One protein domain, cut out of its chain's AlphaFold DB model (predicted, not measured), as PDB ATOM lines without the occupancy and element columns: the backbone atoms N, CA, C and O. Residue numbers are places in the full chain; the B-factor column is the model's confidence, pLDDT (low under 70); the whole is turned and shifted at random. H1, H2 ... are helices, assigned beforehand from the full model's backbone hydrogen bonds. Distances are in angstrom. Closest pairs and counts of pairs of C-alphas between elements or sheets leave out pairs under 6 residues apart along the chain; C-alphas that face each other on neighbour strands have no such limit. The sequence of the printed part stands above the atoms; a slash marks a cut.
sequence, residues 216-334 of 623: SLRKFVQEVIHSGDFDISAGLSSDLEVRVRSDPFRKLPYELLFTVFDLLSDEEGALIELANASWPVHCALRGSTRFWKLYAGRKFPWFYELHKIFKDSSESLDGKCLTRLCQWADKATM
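What this domain is: This is residues 216 to 334 of the 623 residues of the protein "Putative f-box domain protein" of Eutypa lata (strain UCR-EL1) (UniProt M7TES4). Two groups of helices set end to end make an elongated body: H7, H8 and H9 form a triangle with H1 packed steeply on H8 at one end, and H3, H4, H5 and H6 cluster at the other, with H2 at their margin. The long link of residues 228 to 238 runs from the first group to the second, and the chain returns through the tight link between H6 and H7. The printed part has 119 residues with nine named helices, H1 to H9 in order, and no named strand; the class is all helix. It is compact, with a radius of gyration of the C-alphas of 14.6 A, and spans 48 by 28 by 25 A.

How they stand to each other: H1, residues 216 to 227, touches H8, residues 304 to 312, with residues 217 to 222 alone; the closest C-alphas, of Arg 218 and Glu 305, are 5.0 A apart, and the tilt is steep, 64 degrees. H2, residues 239 to 243, is close but not clearly touching H6, residues 279 to 286, the hub; the closest C-alphas, of Glu 241 and Trp 279, are 6.1 A apart. H6 touches H3, residues 248 to 251, where the closest C-alphas, of Arg 250 and Pro 280, are 5.5 A apart. H6 only just touches H4, residues 254 to 264, with 3 pairs of C-alphas within 8 A, the closest those of Leu 257 and Val 281, 7.0 A apart, about perpendicular at 81 degrees. H5, residues 270 to 277, and H6 touch only at the corner, the closest C-alphas being those of Ala 275 and His 282, 4.5 A apart. H7, residues 289 to 299, and H8 form a helical hairpin, at a shallow tilt of 24 degrees, opposite ways; the closest C-alphas, of Lys 293 and Phe 310, are 6.5 A apart. H9, residues 322 to 332, touches H7 at a shallow tilt of 23 degrees, the same way, the closest C-alphas, of Trp 292 and Leu 322, being 6.3 A apart. Every O i to N i+4 pair is within hydrogen-bond range in H1, H2 and H4 to H9; H3 is too short for such a pair.

Where its parts are: H1 begins at C-alpha 216 (134.338, 211.700, 162.742) and is 16.2 A long from first to last C-alpha. H4 measures 15.1 A, H7 15.0 A and H9 14.8 A, and H9 ends at C-alpha 332 (140.133, 196.483, 158.862).

The domain as a whole: The C-alphas farthest apart, of Ser 216 and Arg 245, are 48.0 A apart. The printed part has no cut, and the link from H1 to H2 is long. The mean pLDDT of the printed part is 80.6; 17 residues are under 70, among them 232 to 239 and 265 to 269.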
ATOM      1  N   SER A 216     134.928 212.791 161.959       91.44
ATOM      2  CA  SER A 216     134.338 211.700 162.742       91.44
ATOM      3  C   SER A 216     135.090 210.391 162.518       91.44
ATOM      4  O   SER A 216     135.509 209.767 163.490       91.44
ATOM      5  N   LEU A 217     135.381 210.041 161.263       92.25
ATOM      6  CA  LEU A 217     136.161 208.855 160.916       92.25
ATOM      7  C   LEU A 217     137.582 208.909 161.487       92.25
ATOM      8  O   LEU A 217     138.065 207.932 162.053       92.25
ATOM      9  N   ARG A 218     138.244 210.072 161.420       92.31
ATOM     10  CA  ARG A 218     139.558 210.251 162.055       92.31
ATOM     11  C   ARG A 218     139.492 210.021 163.567       92.31
ATOM     12  O   ARG A 218     140.365 209.342 164.100       92.31
ATOM     13  N   LYS A 219     138.499 210.600 164.248       92.75
ATOM     14  CA  LYS A 219     138.310 210.424 165.698       92.75
ATOM     15  C   LYS A 219     138.037 208.963 166.048       92.75
ATOM     16  O   LYS A 219     138.629 208.470 166.995       92.75
ATOM     17  N   PHE A 220     137.221 208.276 165.252       93.62
ATOM     18  CA  PHE A 220     136.960 206.846 165.405       93.62
ATOM     19  C   PHE A 220     138.248 206.020 165.293       93.62
ATOM     20  O   PHE A 220     138.579 205.270 166.203       93.62
ATOM     21  N   VAL A 221     139.035 206.213 164.227       93.50
ATOM     22  CA  VAL A 221     140.322 205.513 164.049       93.50
ATOM     23  C   VAL A 221     141.274 205.826 165.201       93.50
ATOM     24  O   VAL A 221     141.956 204.938 165.702       93.50
ATOM     25  N   GLN A 222     141.312 207.082 165.645       92.56
ATOM     26  CA  GLN A 222     142.109 207.479 166.793       92.56
ATOM     27  C   GLN A 222     141.663 206.735 168.058       92.56
ATOM     28  O   GLN A 222     142.518 206.180 168.739       92.56
ATOM     29  N   GLU A 223     140.367 206.660 168.347       91.62
ATOM     30  CA  GLU A 223     139.830 205.936 169.503       91.62
ATOM     31  C   GLU A 223     140.167 204.444 169.456       91.62
ATOM     32  O   GLU A 223     140.633 203.891 170.451       91.62
ATOM     33  N   VAL A 224     140.043 203.803 168.289       91.44
ATOM     34  CA  VAL A 224     140.445 202.399 168.105       91.44
ATOM     35  C   VAL A 224     141.927 202.204 168.427       91.44
ATOM     36  O   VAL A 224     142.292 201.228 169.071       91.44
ATOM     37  N   ILE A 225     142.798 203.137 168.035       90.75
ATOM     38  CA  ILE A 225     144.236 203.061 168.343       90.75
ATOM     39  C   ILE A 225     144.510 203.220 169.845       90.75
ATOM     40  O   ILE A 225     145.409 202.560 170.371       90.75
ATOM     41  N   HIS A 226     143.762 204.087 170.535       87.81
ATOM     42  CA  HIS A 226     143.937 204.313 171.972       87.81
ATOM     43  C   HIS A 226     143.432 203.125 172.796       87.81
ATOM     44  O   HIS A 226     144.174 202.623 173.643       87.81
ATOM     45  N   SER A 227     142.204 202.680 172.520       87.00
ATOM     46  CA  SER A 227     141.503 201.611 173.243       87.00
ATOM     47  C   SER A 227     141.940 200.200 172.842       87.00
ATOM     48  O   SER A 227     141.805 199.266 173.629       87.00
ATOM     49  N   GLY A 228     142.466 200.031 171.628       79.38
ATOM     50  CA  GLY A 228     142.852 198.734 171.091       79.38
ATOM     51  C   GLY A 228     144.105 198.146 171.738       79.38
ATOM     52  O   GLY A 228     145.007 198.867 172.185       79.38
ATOM     53  N   ASP A 229     144.193 196.812 171.691       78.69
ATOM     54  CA  ASP A 229     145.329 196.021 172.181       78.69
ATOM     55  C   ASP A 229     146.540 196.067 171.226       78.69
ATOM     56  O   ASP A 229     147.046 195.078 170.676       78.69
ATOM     57  N   PHE A 230     147.006 197.288 170.992       82.81
ATOM     58  CA  PHE A 230     148.226 197.558 170.255       82.81
ATOM     59  C   PHE A 230     149.423 197.689 171.187       82.81
ATOM     60  O   PHE A 230     150.468 198.123 170.730       82.81
ATOM     61  N   ASP A 231     149.327 197.350 172.468       76.00
ATOM     62  CA  ASP A 231     150.421 197.611 173.398       76.00
ATOM     63  C   ASP A 231     151.647 196.738 173.087       76.00
ATOM     64  O   ASP A 231     151.559 195.549 172.765       76.00
ATOM     65  N   ILE A 232     152.840 197.334 173.186       67.88
ATOM     66  CA  ILE A 232     154.128 196.655 172.941       67.88
ATOM     67  C   ILE A 232     154.334 195.437 173.869       67.88
ATOM     68  O   ILE A 232     155.135 194.549 173.544       67.88
ATOM     69  N   SER A 233     153.633 195.403 175.005       59.66
ATOM     70  CA  SER A 233     153.653 194.355 176.030       59.66
ATOM     71  C   SER A 233     152.752 193.154 175.718       59.66
ATOM     72  O   SER A 233     153.053 192.056 176.176       59.66
ATOM     73  N   ALA A 234     151.695 193.320 174.920       54.00
ATOM     74  CA  ALA A 234     150.591 192.361 174.829       54.00
ATOM     75  C   ALA A 234     150.768 191.246 173.783       54.00
ATOM     76  O   ALA A 234     149.814 190.567 173.405       54.00
ATOM     77  N   GLY A 235     151.988 190.989 173.305       49.22
ATOM     78  CA  GLY A 235     152.293 189.638 172.825       49.22
ATOM     79  C   GLY A 235     153.082 189.508 171.543       49.22
ATOM     80  O   GLY A 235     152.529 189.195 170.492       49.22
ATOM     81  N   LEU A 236     154.399 189.533 171.673       51.59
ATOM     82  CA  LEU A 236     155.225 188.660 170.852       51.59
ATOM     83  C   LEU A 236     156.135 187.878 171.796       51.59
ATOM     84  O   LEU A 236     156.786 188.458 172.664       51.59
ATOM     85  N   SER A 237     156.071 186.553 171.660       52.03
ATOM     86  CA  SER A 237     156.696 185.595 172.561       52.03
ATOM     87  C   SER A 237     158.196 185.858 172.677       52.03
ATOM     88  O   SER A 237     158.917 185.868 171.674       52.03
ATOM     89  N   SER A 238     158.679 185.983 173.915       55.19
ATOM     90  CA  SER A 238     160.098 185.869 174.261       55.19
ATOM     91  C   SER A 238     160.750 184.588 173.713       55.19
ATOM     92  O   SER A 238     161.972 184.479 173.705       55.19
ATOM     93  N   ASP A 239     159.963 183.626 173.214       61.16
ATOM     94  CA  ASP A 239     160.448 182.392 172.600       61.16
ATOM     95  C   ASP A 239     161.200 182.588 171.288       61.16
ATOM     96  O   ASP A 239     161.966 181.702 170.921       61.16
ATOM     97  N   LEU A 240     160.993 183.672 170.532       71.56
ATOM     98  CA  LEU A 240     161.620 183.802 169.206       71.56
ATOM     99  C   LEU A 240     163.152 183.834 169.301       71.56
ATOM    100  O   LEU A 240     163.834 183.147 168.539       71.56
ATOM    101  N   GLU A 241     163.689 184.542 170.295       72.06
ATOM    102  CA  GLU A 241     165.125 184.558 170.589       72.06
ATOM    103  C   GLU A 241     165.649 183.168 170.991       72.06
ATOM    104  O   GLU A 241     166.752 182.780 170.606       72.06
ATOM    105  N   VAL A 242     164.839 182.383 171.709       75.62
ATOM    106  CA  VAL A 242     165.193 181.035 172.183       75.62
ATOM    107  C   VAL A 242     165.092 179.987 171.064       75.62
ATOM    108  O   VAL A 242     165.889 179.047 171.000       75.62
ATOM    109  N   ARG A 243     164.122 180.136 170.156       76.69
ATOM    110  CA  ARG A 243     163.831 179.190 169.068       76.69
ATOM    111  C   ARG A 243     164.755 179.377 167.868       76.69
ATOM    112  O   ARG A 243     165.108 178.392 167.215       76.69
ATOM    113  N   VAL A 244     165.179 180.607 167.577       78.44
ATOM    114  CA  VAL A 244     166.010 180.910 166.405       78.44
ATOM    115  C   VAL A 244     167.494 180.729 166.740       78.44
ATOM    116  O   VAL A 244     168.199 181.646 167.148       78.44
ATOM    117  N   ARG A 245     168.003 179.507 166.524       78.56
ATOM    118  CA  ARG A 245     169.415 179.153 166.781       78.56
ATOM    119  C   ARG A 245     170.397 179.747 165.767       78.56
ATOM    120  O   ARG A 245     171.561 179.975 166.093       78.56
ATOM    121  N   SER A 246     169.958 179.960 164.528       84.69
ATOM    122  CA  SER A 246     170.783 180.506 163.450       84.69
ATOM    123  C   SER A 246     169.932 181.390 162.554       84.69
ATOM    124  O   SER A 246     168.999 180.907 161.920       84.69
ATOM    125  N   ASP A 247     170.255 182.680 162.519       85.81
ATOM    126  CA  ASP A 247     169.530 183.667 161.729       85.81
ATOM    127  C   ASP A 247     170.477 184.337 160.716       85.81
ATOM    128  O   ASP A 247     171.454 184.979 161.131       85.81
ATOM    129  N   PRO A 248     170.232 184.209 159.398       85.94
ATOM    130  CA  PRO A 248     171.090 184.809 158.380       85.94
ATOM    131  C   PRO A 248     171.062 186.347 158.409       85.94
ATOM    132  O   PRO A 248     172.059 186.979 158.051       85.94
ATOM    133  N   PHE A 249     169.979 186.957 158.896       87.75
ATOM    134  CA  PHE A 249     169.813 188.408 158.996       87.75
ATOM    135  C   PHE A 249     170.606 189.008 160.161       87.75
ATOM    136  O   PHE A 249     170.881 190.206 160.157       87.75
ATOM    137  N   ARG A 250     171.084 188.193 161.114       87.88
ATOM    138  CA  ARG A 250     171.863 188.663 162.279       87.88
ATOM    139  C   ARG A 250     173.183 189.328 161.893       87.88
ATOM    140  O   ARG A 250     173.733 190.101 162.668       87.88
ATOM    141  N   LYS A 251     173.706 189.007 160.707       86.19
ATOM    142  CA  LYS A 251     174.953 189.571 160.170       86.19
ATOM    143  C   LYS A 251     174.721 190.762 159.241       86.19
ATOM    144  O   LYS A 251     175.699 191.355 158.785       86.19
ATOM    145  N   LEU A 252     173.470 191.082 158.916       81.88
ATOM    146  CA  LEU A 252     173.162 192.173 158.005       81.88
ATOM    147  C   LEU A 252     173.127 193.505 158.767       81.88
ATOM    148  O   LEU A 252     172.471 193.599 159.804       81.88
ATOM    149  N   PRO A 253     173.798 194.550 158.254       84.00
ATOM    150  CA  PRO A 253     173.585 195.915 158.714       84.00
ATOM    151  C   PRO A 253     172.119 196.323 158.559       84.00
ATOM    152  O   PRO A 253     171.450 195.893 157.612       84.00
ATOM    153  N   TYR A 254     171.639 197.199 159.445       77.50
ATOM    154  CA  TYR A 254     170.257 197.677 159.423       77.50
ATOM    155  C   TYR A 254     169.857 198.222 158.050       77.50
ATOM    156  O   TYR A 254     168.772 197.922 157.571       77.50
ATOM    157  N   GLU A 255     170.736 198.940 157.354       78.12
ATOM    158  CA  GLU A 255     170.458 199.509 156.032       78.12
ATOM    159  C   GLU A 255     170.091 198.440 154.989       78.12
ATOM    160  O   GLU A 255     169.225 198.665 154.138       78.12
ATOM    161  N   LEU A 256     170.719 197.261 155.064       81.88
ATOM    162  CA  LEU A 256     170.382 196.139 154.190       81.88
ATOM    163  C   LEU A 256     169.066 195.485 154.612       81.88
ATOM    164  O   LEU A 256     168.289 195.122 153.733       81.88
ATOM    165  N   LEU A 257     168.776 195.403 155.916       82.62
ATOM    166  CA  LEU A 257     167.468 194.950 156.407       82.62
ATOM    167  C   LEU A 257     166.345 195.846 155.885       82.62
ATOM    168  O   LEU A 257     165.396 195.347 155.300       82.62
ATOM    169  N   PHE A 258     166.501 197.168 155.975       78.56
ATOM    170  CA  PHE A 258     165.547 198.126 155.412       78.56
ATOM    171  C   PHE A 258     165.374 197.983 153.898       78.56
ATOM    172  O   PHE A 258     164.266 198.132 153.394       78.56
ATOM    173  N   THR A 259     166.447 197.659 153.171       79.62
ATOM    174  CA  THR A 259     166.364 197.386 151.728       79.62
ATOM    175  C   THR A 259     165.565 196.112 151.453       79.62
ATOM    176  O   THR A 259     164.740 196.093 150.546       79.62
ATOM    177  N   VAL A 260     165.775 195.057 152.247       82.62
ATOM    178  CA  VAL A 260     164.974 193.828 152.176       82.62
ATOM    179  C   VAL A 260     163.512 194.126 152.504       82.62
ATOM    180  O   VAL A 260     162.634 193.673 151.779       82.62
ATOM    181  N   PHE A 261     163.236 194.937 153.527       82.50
ATOM    182  CA  PHE A 261     161.869 195.310 153.892       82.50
ATOM    183  C   PHE A 261     161.176 196.077 152.772       82.50
ATOM    184  O   PHE A 261     160.032 195.774 152.454       82.50
ATOM    185  N   ASP A 262     161.869 197.027 152.143       74.06
ATOM    186  CA  ASP A 262     161.342 197.786 151.008       74.06
ATOM    187  C   ASP A 262     161.003 196.877 149.816       74.06
ATOM    188  O   ASP A 262     160.001 197.115 149.151       74.06
ATOM    189  N   LEU A 263     161.797 195.827 149.568       76.56
ATOM    190  CA  LEU A 263     161.538 194.850 148.503       76.56
ATOM    191  C   LEU A 263     160.378 193.902 148.835       76.56
ATOM    192  O   LEU A 263     159.613 193.552 147.945       76.56
ATOM    193  N   LEU A 264     160.248 193.495 150.100       77.50
ATOM    194  CA  LEU A 264     159.197 192.582 150.561       77.50
ATOM    195  C   LEU A 264     157.875 193.282 150.853       77.50
ATOM    196  O   LEU A 264     156.851 192.621 150.933       77.50
ATOM    197  N   SER A 265     157.878 194.606 151.018       65.75
ATOM    198  CA  SER A 265     156.656 195.355 151.313       65.75
ATOM    199  C   SER A 265     155.604 195.149 150.223       65.75
ATOM    200  O   SER A 265     154.419 195.243 150.514       65.75
ATOM    201  N   ASP A 266     156.011 194.884 148.979       63.44
ATOM    202  CA  ASP A 266     155.128 194.655 147.828       63.44
ATOM    203  C   ASP A 266     154.478 193.273 147.781       63.44
ATOM    204  O   ASP A 266     153.462 193.125 147.105       63.44
ATOM    205  N   GLU A 267     154.983 192.312 148.550       65.94
ATOM    206  CA  GLU A 267     154.367 190.997 148.704       65.94
ATOM    207  C   GLU A 267     153.501 190.968 149.970       65.94
ATOM    208  O   GLU A 267     153.938 191.327 151.066       65.94
ATOM    209  N   GLU A 268     152.243 190.565 149.807       66.19
ATOM    210  CA  GLU A 268     151.265 190.494 150.891       66.19
ATOM    211  C   GLU A 268     151.753 189.542 151.994       66.19
ATOM    212  O   GLU A 268     152.194 188.430 151.721       66.19
ATOM    213  N   GLY A 269     151.749 190.003 153.248       68.12
ATOM    214  CA  GLY A 269     152.167 189.208 154.411       68.12
ATOM    215  C   GLY A 269     153.674 188.925 154.546       68.12
ATOM    216  O   GLY A 269     154.144 188.753 155.672       68.12
ATOM    217  N   ALA A 270     154.465 188.970 153.469       79.62
ATOM    218  CA  ALA A 270     155.860 188.506 153.446       79.62
ATOM    219  C   ALA A 270     156.773 189.197 154.475       79.62
ATOM    220  O   ALA A 270     157.603 188.559 155.128       79.62
ATOM    221  N   LEU A 271     156.614 190.510 154.668       80.94
ATOM    222  CA  LEU A 271     157.392 191.255 155.664       80.94
ATOM    223  C   LEU A 271     157.091 190.792 157.098       80.94
ATOM    224  O   LEU A 271     157.980 190.758 157.951       80.94
ATOM    225  N   ILE A 272     155.836 190.447 157.359       76.06
ATOM    226  CA  ILE A 272     155.355 190.015 158.670       76.06
ATOM    227  C   ILE A 272     155.786 188.581 158.936       76.06
ATOM    228  O   ILE A 272     156.281 188.285 160.020       76.06
ATOM    229  N   GLU A 273     155.665 187.709 157.942       82.06
ATOM    230  CA  GLU A 273     156.188 186.346 158.007       82.06
ATOM    231  C   GLU A 273     157.695 186.348 158.264       82.06
ATOM    232  O   GLU A 273     158.174 185.627 159.140       82.06
ATOM    233  N   LEU A 274     158.440 187.235 157.594       85.00
ATOM    234  CA  LEU A 274     159.863 187.411 157.856       85.00
ATOM    235  C   LEU A 274     160.124 187.897 159.290       85.00
ATOM    236  O   LEU A 274     161.031 187.392 159.949       85.00
ATOM    237  N   ALA A 275     159.327 188.840 159.796       82.00
ATOM    238  CA  ALA A 275     159.415 189.306 161.181       82.00
ATOM    239  C   ALA A 275     159.067 188.216 162.205       82.00
ATOM    240  O   ALA A 275     159.597 188.225 163.313       82.00
ATOM    241  N   ASN A 276     158.206 187.268 161.841       78.25
ATOM    242  CA  ASN A 276     157.869 186.113 162.669       78.25
ATOM    243  C   ASN A 276     158.920 184.997 162.575       78.25
ATOM    244  O   ASN A 276     159.010 184.181 163.485       78.25
ATOM    245  N   ALA A 277     159.710 184.951 161.498       83.31
ATOM    246  CA  ALA A 277     160.736 183.934 161.272       83.31
ATOM    247  C   ALA A 277     162.150 184.370 161.698       83.31
ATOM    248  O   ALA A 277     163.004 183.512 161.926       83.31
ATOM    249  N   SER A 278     162.417 185.679 161.793       86.94
ATOM    250  CA  SER A 278     163.756 186.228 162.023       86.94
ATOM    251  C   SER A 278     163.808 187.205 163.198       86.94
ATOM    252  O   SER A 278     163.178 188.261 163.178       86.94
ATOM    253  N   TRP A 279     164.629 186.897 164.207       84.88
ATOM    254  CA  TRP A 279     164.769 187.724 165.415       84.88
ATOM    255  C   TRP A 279     165.391 189.110 165.149       84.88
ATOM    256  O   TRP A 279     164.842 190.112 165.600       84.88
ATOM    257  N   PRO A 280     166.486 189.249 164.376       84.00
ATOM    258  CA  PRO A 280     167.037 190.554 164.016       84.00
ATOM    259  C   PRO A 280     166.051 191.412 163.220       84.00
ATOM    260  O   PRO A 280     165.982 192.621 163.444       84.00
ATOM    261  N   VAL A 281     165.267 190.801 162.322       86.12
ATOM    262  CA  VAL A 281     164.215 191.505 161.574       86.12
ATOM    263  C   VAL A 281     163.100 191.948 162.513       86.12
ATOM    264  O   VAL A 281     162.713 193.116 162.493       86.12
ATOM    265  N   HIS A 282     162.648 191.049 163.384       82.56
ATOM    266  CA  HIS A 282     161.681 191.340 164.432       82.56
ATOM    267  C   HIS A 282     162.098 192.557 165.270       82.56
ATOM    268  O   HIS A 282     161.346 193.525 165.386       82.56
ATOM    269  N   CYS A 283     163.324 192.555 165.807       79.75
ATOM    270  CA  CYS A 283     163.852 193.662 166.604       79.75
ATOM    271  C   CYS A 283     163.942 194.967 165.803       79.75
ATOM    272  O   CYS A 283     163.586 196.028 166.318       79.75
ATOM    273  N   ALA A 284     164.409 194.897 164.551       80.38
ATOM    274  CA  ALA A 284     164.543 196.064 163.682       80.38
ATOM    275  C   ALA A 284     163.189 196.726 163.388       80.38
ATOM    276  O   ALA A 284     163.089 197.953 163.390       80.38
ATOM    277  N   LEU A 285     162.150 195.921 163.163       79.62
ATOM    278  CA  LEU A 285     160.805 196.405 162.873       79.62
ATOM    279  C   LEU A 285     160.093 196.911 164.128       79.62
ATOM    280  O   LEU A 285     159.467 197.968 164.078       79.62
ATOM    281  N   ARG A 286     160.221 196.219 165.266       75.00
ATOM    282  CA  ARG A 286     159.534 196.579 166.519       75.00
ATOM    283  C   ARG A 286     159.874 197.994 166.995       75.00
ATOM    284  O   ARG A 286     158.988 198.719 167.427       75.00
ATOM    285  N   GLY A 287     161.145 198.387 166.910       69.38
ATOM    286  CA  GLY A 287     161.621 199.682 167.412       69.38
ATOM    287  C   GLY A 287     161.580 200.829 166.401       69.38
ATOM    288  O   GLY A 287     161.962 201.949 166.739       69.38
ATOM    289  N   SER A 288     161.177 200.586 165.149       78.69
ATOM    290  CA  SER A 288     161.336 201.584 164.090       78.69
ATOM    291  C   SER A 288     160.037 202.304 163.744       78.69
ATOM    292  O   SER A 288     159.395 202.043 162.729       78.69
ATOM    293  N   THR A 289     159.697 203.322 164.536       80.56
ATOM    294  CA  THR A 289     158.589 204.241 164.222       80.56
ATOM    295  C   THR A 289     158.740 204.876 162.845       80.56
ATOM    296  O   THR A 289     157.781 205.003 162.087       80.56
ATOM    297  N   ARG A 290     159.973 205.239 162.478       80.06
ATOM    298  CA  ARG A 290     160.268 205.800 161.159       80.06
ATOM    299  C   ARG A 290     159.975 204.805 160.036       80.06
ATOM    300  O   ARG A 290     159.462 205.234 159.004       80.06
ATOM    301  N   PHE A 291     160.292 203.521 160.224       82.56
ATOM    302  CA  PHE A 291     159.956 202.482 159.253       82.56
ATOM    303  C   PHE A 291     158.454 202.433 159.019       82.56
ATOM    304  O   PHE A 291     158.016 202.642 157.897       82.56
ATOM    305  N   TRP A 292     157.670 202.226 160.079       83.81
ATOM    306  CA  TRP A 292     156.232 201.997 159.959       83.81
ATOM    307  C   TRP A 292     155.477 203.210 159.423       83.81
ATOM    308  O   TRP A 292     154.542 203.046 158.645       83.81
ATOM    309  N   LYS A 293     155.934 204.431 159.725       83.62
ATOM    310  CA  LYS A 293     155.408 205.647 159.085       83.62
ATOM    311  C   LYS A 293     155.644 205.649 157.572       83.62
ATOM    312  O   LYS A 293     154.736 205.966 156.806       83.62
ATOM    313  N   LEU A 294     156.850 205.285 157.132       80.81
ATOM    314  CA  LEU A 294     157.174 205.185 155.706       80.81
ATOM    315  C   LEU A 294     156.453 204.012 155.033       80.81
ATOM    316  O   LEU A 294     155.979 204.167 153.908       80.81
ATOM    317  N   TYR A 295     156.360 202.872 155.718       82.25
ATOM    318  CA  TYR A 295     155.651 201.680 155.272       82.25
ATOM    319  C   TYR A 295     154.179 202.002 155.056       82.25
ATOM    320  O   TYR A 295     153.698 201.860 153.938       82.25
ATOM    321  N   ALA A 296     153.489 202.543 156.063       84.50
ATOM    322  CA  ALA A 296     152.087 202.914 155.938       84.50
ATOM    323  C   ALA A 296     151.872 203.932 154.821       84.50
ATOM    324  O   ALA A 296     150.997 203.732 153.984       84.50
ATOM    325  N   GLY A 297     152.707 204.976 154.737       81.88
ATOM    326  CA  GLY A 297     152.634 205.973 153.664       81.88
ATOM    327  C   GLY A 297     152.748 205.386 152.251       81.88
ATOM    328  O   GLY A 297     152.278 205.990 151.291       81.88
ATOM    329  N   ARG A 298     153.370 204.210 152.104       78.19
ATOM    330  CA  ARG A 298     153.482 203.492 150.826       78.19
ATOM    331  C   ARG A 298     152.409 202.427 150.638       78.19
ATOM    332  O   ARG A 298     151.958 202.254 149.515       78.19
ATOM    333  N   LYS A 299     152.063 201.700 151.699       81.94
ATOM    334  CA  LYS A 299     151.193 200.517 151.672       81.94
ATOM    335  C   LYS A 299     149.724 200.841 151.821       81.94
ATOM    336  O   LYS A 299     148.909 200.123 151.270       81.94
ATOM    337  N   PHE A 300     149.405 201.927 152.512       86.38
ATOM    338  CA  PHE A 300     148.038 202.361 152.760       86.38
ATOM    339  C   PHE A 300     147.816 203.792 152.253       86.38
ATOM    340  O   PHE A 300     147.346 204.626 153.024       86.38
ATOM    341  N   PRO A 301     148.154 204.151 150.997       83.88
ATOM    342  CA  PRO A 301     148.016 205.528 150.507       83.88
ATOM    343  C   PRO A 301     146.575 206.063 150.592       83.88
ATOM    344  O   PRO A 301     146.378 207.266 150.726       83.88
ATOM    345  N   TRP A 302     145.577 205.174 150.605       86.56
ATOM    346  CA  TRP A 302     144.172 205.502 150.858       86.56
ATOM    347  C   TRP A 302     143.865 205.841 152.327       86.56
ATOM    348  O   TRP A 302     142.943 206.603 152.602       86.56
ATOM    349  N   PHE A 303     144.610 205.317 153.300       92.00
ATOM    350  CA  PHE A 303     144.266 205.424 154.721       92.00
ATOM    351  C   PHE A 303     144.756 206.743 155.347       92.00
ATOM    352  O   PHE A 303     145.644 206.785 156.197       92.00
ATOM    353  N   TYR A 304     144.167 207.851 154.904       89.06
ATOM    354  CA  TYR A 304     144.501 209.212 155.328       89.06
ATOM    355  C   TYR A 304     144.490 209.426 156.839       89.06
ATOM    356  O   TYR A 304     145.371 210.095 157.381       89.06
ATOM    357  N   GLU A 305     143.477 208.893 157.508       92.38
ATOM    358  CA  GLU A 305     143.238 209.087 158.929       92.38
ATOM    359  C   GLU A 305     144.442 208.572 159.726       92.38
ATOM    360  O   GLU A 305     144.968 209.286 160.583       92.38
ATOM    361  N   LEU A 306     144.978 207.412 159.331       91.69
ATOM    362  CA  LEU A 306     146.204 206.843 159.882       91.69
ATOM    363  C   LEU A 306     147.431 207.730 159.608       91.69
ATOM    364  O   LEU A 306     148.215 207.993 160.520       91.69
ATOM    365  N   HIS A 307     147.588 208.258 158.386       88.81
ATOM    366  CA  HIS A 307     148.704 209.165 158.054       88.81
ATOM    367  C   HIS A 307     148.683 210.446 158.877       88.81
ATOM    368  O   HIS A 307     149.733 210.944 159.289       88.81
ATOM    369  N   LYS A 308     147.490 210.994 159.124       88.81
ATOM    370  CA  LYS A 308     147.324 212.176 159.970       88.81
ATOM    371  C   LYS A 308     147.674 211.889 161.413       88.81
ATOM    372  O   LYS A 308     148.392 212.683 162.003       88.81
ATOM    373  N   ILE A 309     147.261 210.748 161.951       89.50
ATOM    374  CA  ILE A 309     147.644 210.330 163.305       89.50
ATOM    375  C   ILE A 309     149.169 210.161 163.395       89.50
ATOM    376  O   ILE A 309     149.806 210.689 164.304       89.50
ATOM    377  N   PHE A 310     149.793 209.550 162.383       87.25
ATOM    378  CA  PHE A 310     151.250 209.416 162.292       87.25
ATOM    379  C   PHE A 310     152.000 210.749 162.214       87.25
ATOM    380  O   PHE A 310     153.152 210.824 162.661       87.25
ATOM    381  N   LYS A 311     151.389 211.785 161.636       85.06
ATOM    382  CA  LYS A 311     151.987 213.117 161.511       85.06
ATOM    383  C   LYS A 311     151.760 213.977 162.753       85.06
ATOM    384  O   LYS A 311     152.705 214.606 163.216       85.06
ATOM    385  N   ASP A 312     150.530 214.001 163.252       81.69
ATOM    386  CA  ASP A 312     150.065 214.985 164.227       81.69
ATOM    387  C   ASP A 312     150.278 214.524 165.679       81.69
ATOM    388  O   ASP A 312     150.296 215.361 166.577       81.69
ATOM    389  N   SER A 313     150.437 213.219 165.939       66.94
ATOM    390  CA  SER A 313     150.333 212.690 167.303       66.94
ATOM    391  C   SER A 313     151.417 211.649 167.600       66.94
ATOM    392  O   SER A 313     151.189 210.446 167.516       66.94
ATOM    393  N   SER A 314     152.630 212.098 167.957       65.62
ATOM    394  CA  SER A 314     153.654 211.171 168.473       65.62
ATOM    395  C   SER A 314     153.208 210.510 169.783       65.62
ATOM    396  O   SER A 314     153.523 209.347 169.991       65.62
ATOM    397  N   GLU A 315     152.442 211.221 170.616       70.56
ATOM    398  CA  GLU A 315     151.954 210.754 171.923       70.56
ATOM    399  C   GLU A 315     150.892 209.651 171.813       70.56
ATOM    400  O   GLU A 315     150.956 208.676 172.550       70.56
ATOM    401  N   SER A 316     149.971 209.721 170.841       69.69
ATOM    402  CA  SER A 316     148.933 208.685 170.659       69.69
ATOM    403  C   SER A 316     149.480 207.335 170.187       69.69
ATOM    404  O   SER A 316     148.752 206.348 170.132       69.69
ATOM    405  N   LEU A 317     150.737 207.309 169.746       79.94
ATOM    406  CA  LEU A 317     151.423 206.114 169.258       79.94
ATOM    407  C   LEU A 317     152.506 205.646 170.229       79.94
ATOM    408  O   LEU A 317     153.152 204.631 169.962       79.94
ATOM    409  N   ASP A 318     152.742 206.389 171.312       79.25
ATOM    410  CA  ASP A 318     153.753 206.014 172.286       79.25
ATOM    411  C   ASP A 318     153.328 204.735 173.013       79.25
ATOM    412  O   ASP A 318     152.154 204.517 173.309       79.25
ATOM    413  N   GLY A 319     154.274 203.821 173.211       77.50
ATOM    414  CA  GLY A 319     153.984 202.491 173.758       77.50
ATOM    415  C   GLY A 319     153.179 201.549 172.845       77.50
ATOM    416  O   GLY A 319     152.984 200.387 173.218       77.50
ATOM    417  N   LYS A 320     152.757 201.986 171.645       85.12
ATOM    418  CA  LYS A 320     151.994 201.162 170.692       85.12
ATOM    419  C   LYS A 320     152.901 200.415 169.701       85.12
ATOM    420  O   LYS A 320     153.868 200.932 169.145       85.12
ATOM    421  N   CYS A 321     152.561 199.160 169.444       84.00
ATOM    422  CA  CYS A 321     153.185 198.244 168.506       84.00
ATOM    423  C   CYS A 321     152.697 198.548 167.087       84.00
ATOM    424  O   CYS A 321     151.657 198.063 166.633       84.00
ATOM    425  N   LEU A 322     153.483 199.338 166.362       84.94
ATOM    426  CA  LEU A 322     153.128 199.786 165.014       84.94
ATOM    427  C   LEU A 322     152.999 198.639 164.001       84.94
ATOM    428  O   LEU A 322     152.233 198.763 163.051       84.94
ATOM    429  N   THR A 323     153.669 197.504 164.230       81.56
ATOM    430  CA  THR A 323     153.466 196.281 163.440       81.56
ATOM    431  C   THR A 323     152.015 195.806 163.523       81.56
ATOM    432  O   THR A 323     151.377 195.599 162.493       81.56
ATOM    433  N   ARG A 324     151.475 195.677 164.744       83.00
ATOM    434  CA  ARG A 324     150.084 195.257 164.978       83.00
ATOM    435  C   ARG A 324     149.096 196.287 164.455       83.00
ATOM    436  O   ARG A 324     148.095 195.923 163.852       83.00
ATOM    437  N   LEU A 325     149.412 197.568 164.629       88.38
ATOM    438  CA  LEU A 325     148.595 198.645 164.086       88.38
ATOM    439  C   LEU A 325     148.501 198.566 162.558       88.38
ATOM    440  O   LEU A 325     147.414 198.668 162.003       88.38
ATOM    441  N   CYS A 326     149.621 198.352 161.865       86.38
ATOM    442  CA  CYS A 326     149.620 198.200 160.412       86.38
ATOM    443  C   CYS A 326     148.924 196.907 159.952       86.38
ATOM    444  O   CYS A 326     148.263 196.934 158.920       86.38
ATOM    445  N   GLN A 327     149.016 195.808 160.709       83.69
ATOM    446  CA  GLN A 327     148.243 194.580 160.448       83.69
ATOM    447  C   GLN A 327     146.740 194.808 160.575       83.69
ATOM    448  O   GLN A 327     145.971 194.392 159.711       83.69
ATOM    449  N   TRP A 328     146.324 195.467 161.656       90.81
ATOM    450  CA  TRP A 328     144.934 195.843 161.857       90.81
ATOM    451  C   TRP A 328     144.461 196.761 160.736       90.81
ATOM    452  O   TRP A 328     143.421 196.497 160.151       90.81
ATOM    453  N   ALA A 329     145.241 197.785 160.387       91.38
ATOM    454  CA  ALA A 329     144.890 198.725 159.332       91.38
ATOM    455  C   ALA A 329     144.692 198.024 157.982       91.38
ATOM    456  O   ALA A 329     143.780 198.369 157.233       91.38
ATOM    457  N   ASP A 330     145.521 197.027 157.680       87.44
ATOM    458  CA  ASP A 330     145.356 196.208 156.490       87.44
ATOM    459  C   ASP A 330     144.039 195.421 156.547       87.44
ATOM    460  O   ASP A 330     143.164 195.633 155.716       87.44
ATOM    461  N   LYS A 331     143.821 194.609 157.585       88.12
ATOM    462  CA  LYS A 331     142.607 193.780 157.703       88.12
ATOM    463  C   LYS A 331     141.313 194.595 157.795       88.12
ATOM    464  O   LYS A 331     140.321 194.265 157.154       88.12
ATOM    465  N   ALA A 332     141.313 195.669 158.580       90.62
ATOM    466  CA  ALA A 332     140.133 196.483 158.862       90.62
ATOM    467  C   ALA A 332     139.678 197.330 157.665       90.62
ATOM    468  O   ALA A 332     138.559 197.830 157.666       90.62
ATOM    469  N   THR A 333     140.535 197.508 156.653       92.12
ATOM    470  CA  THR A 333     140.208 198.282 155.445       92.12
ATOM    471  C   THR A 333     139.900 197.412 154.232       92.12
ATOM    472  O   THR A 333     139.676 197.951 153.152       92.12
ATOM    473  N   MET A 334     139.908 196.084 154.361       88.81
ATOM    474  CA  MET A 334     139.470 195.198 153.283       88.81
ATOM    475  C   MET A 334     137.946 195.253 153.156       88.81
ATOM    476  O   MET A 334     137.237 194.975 154.121       88.81
TER     477      MET A 334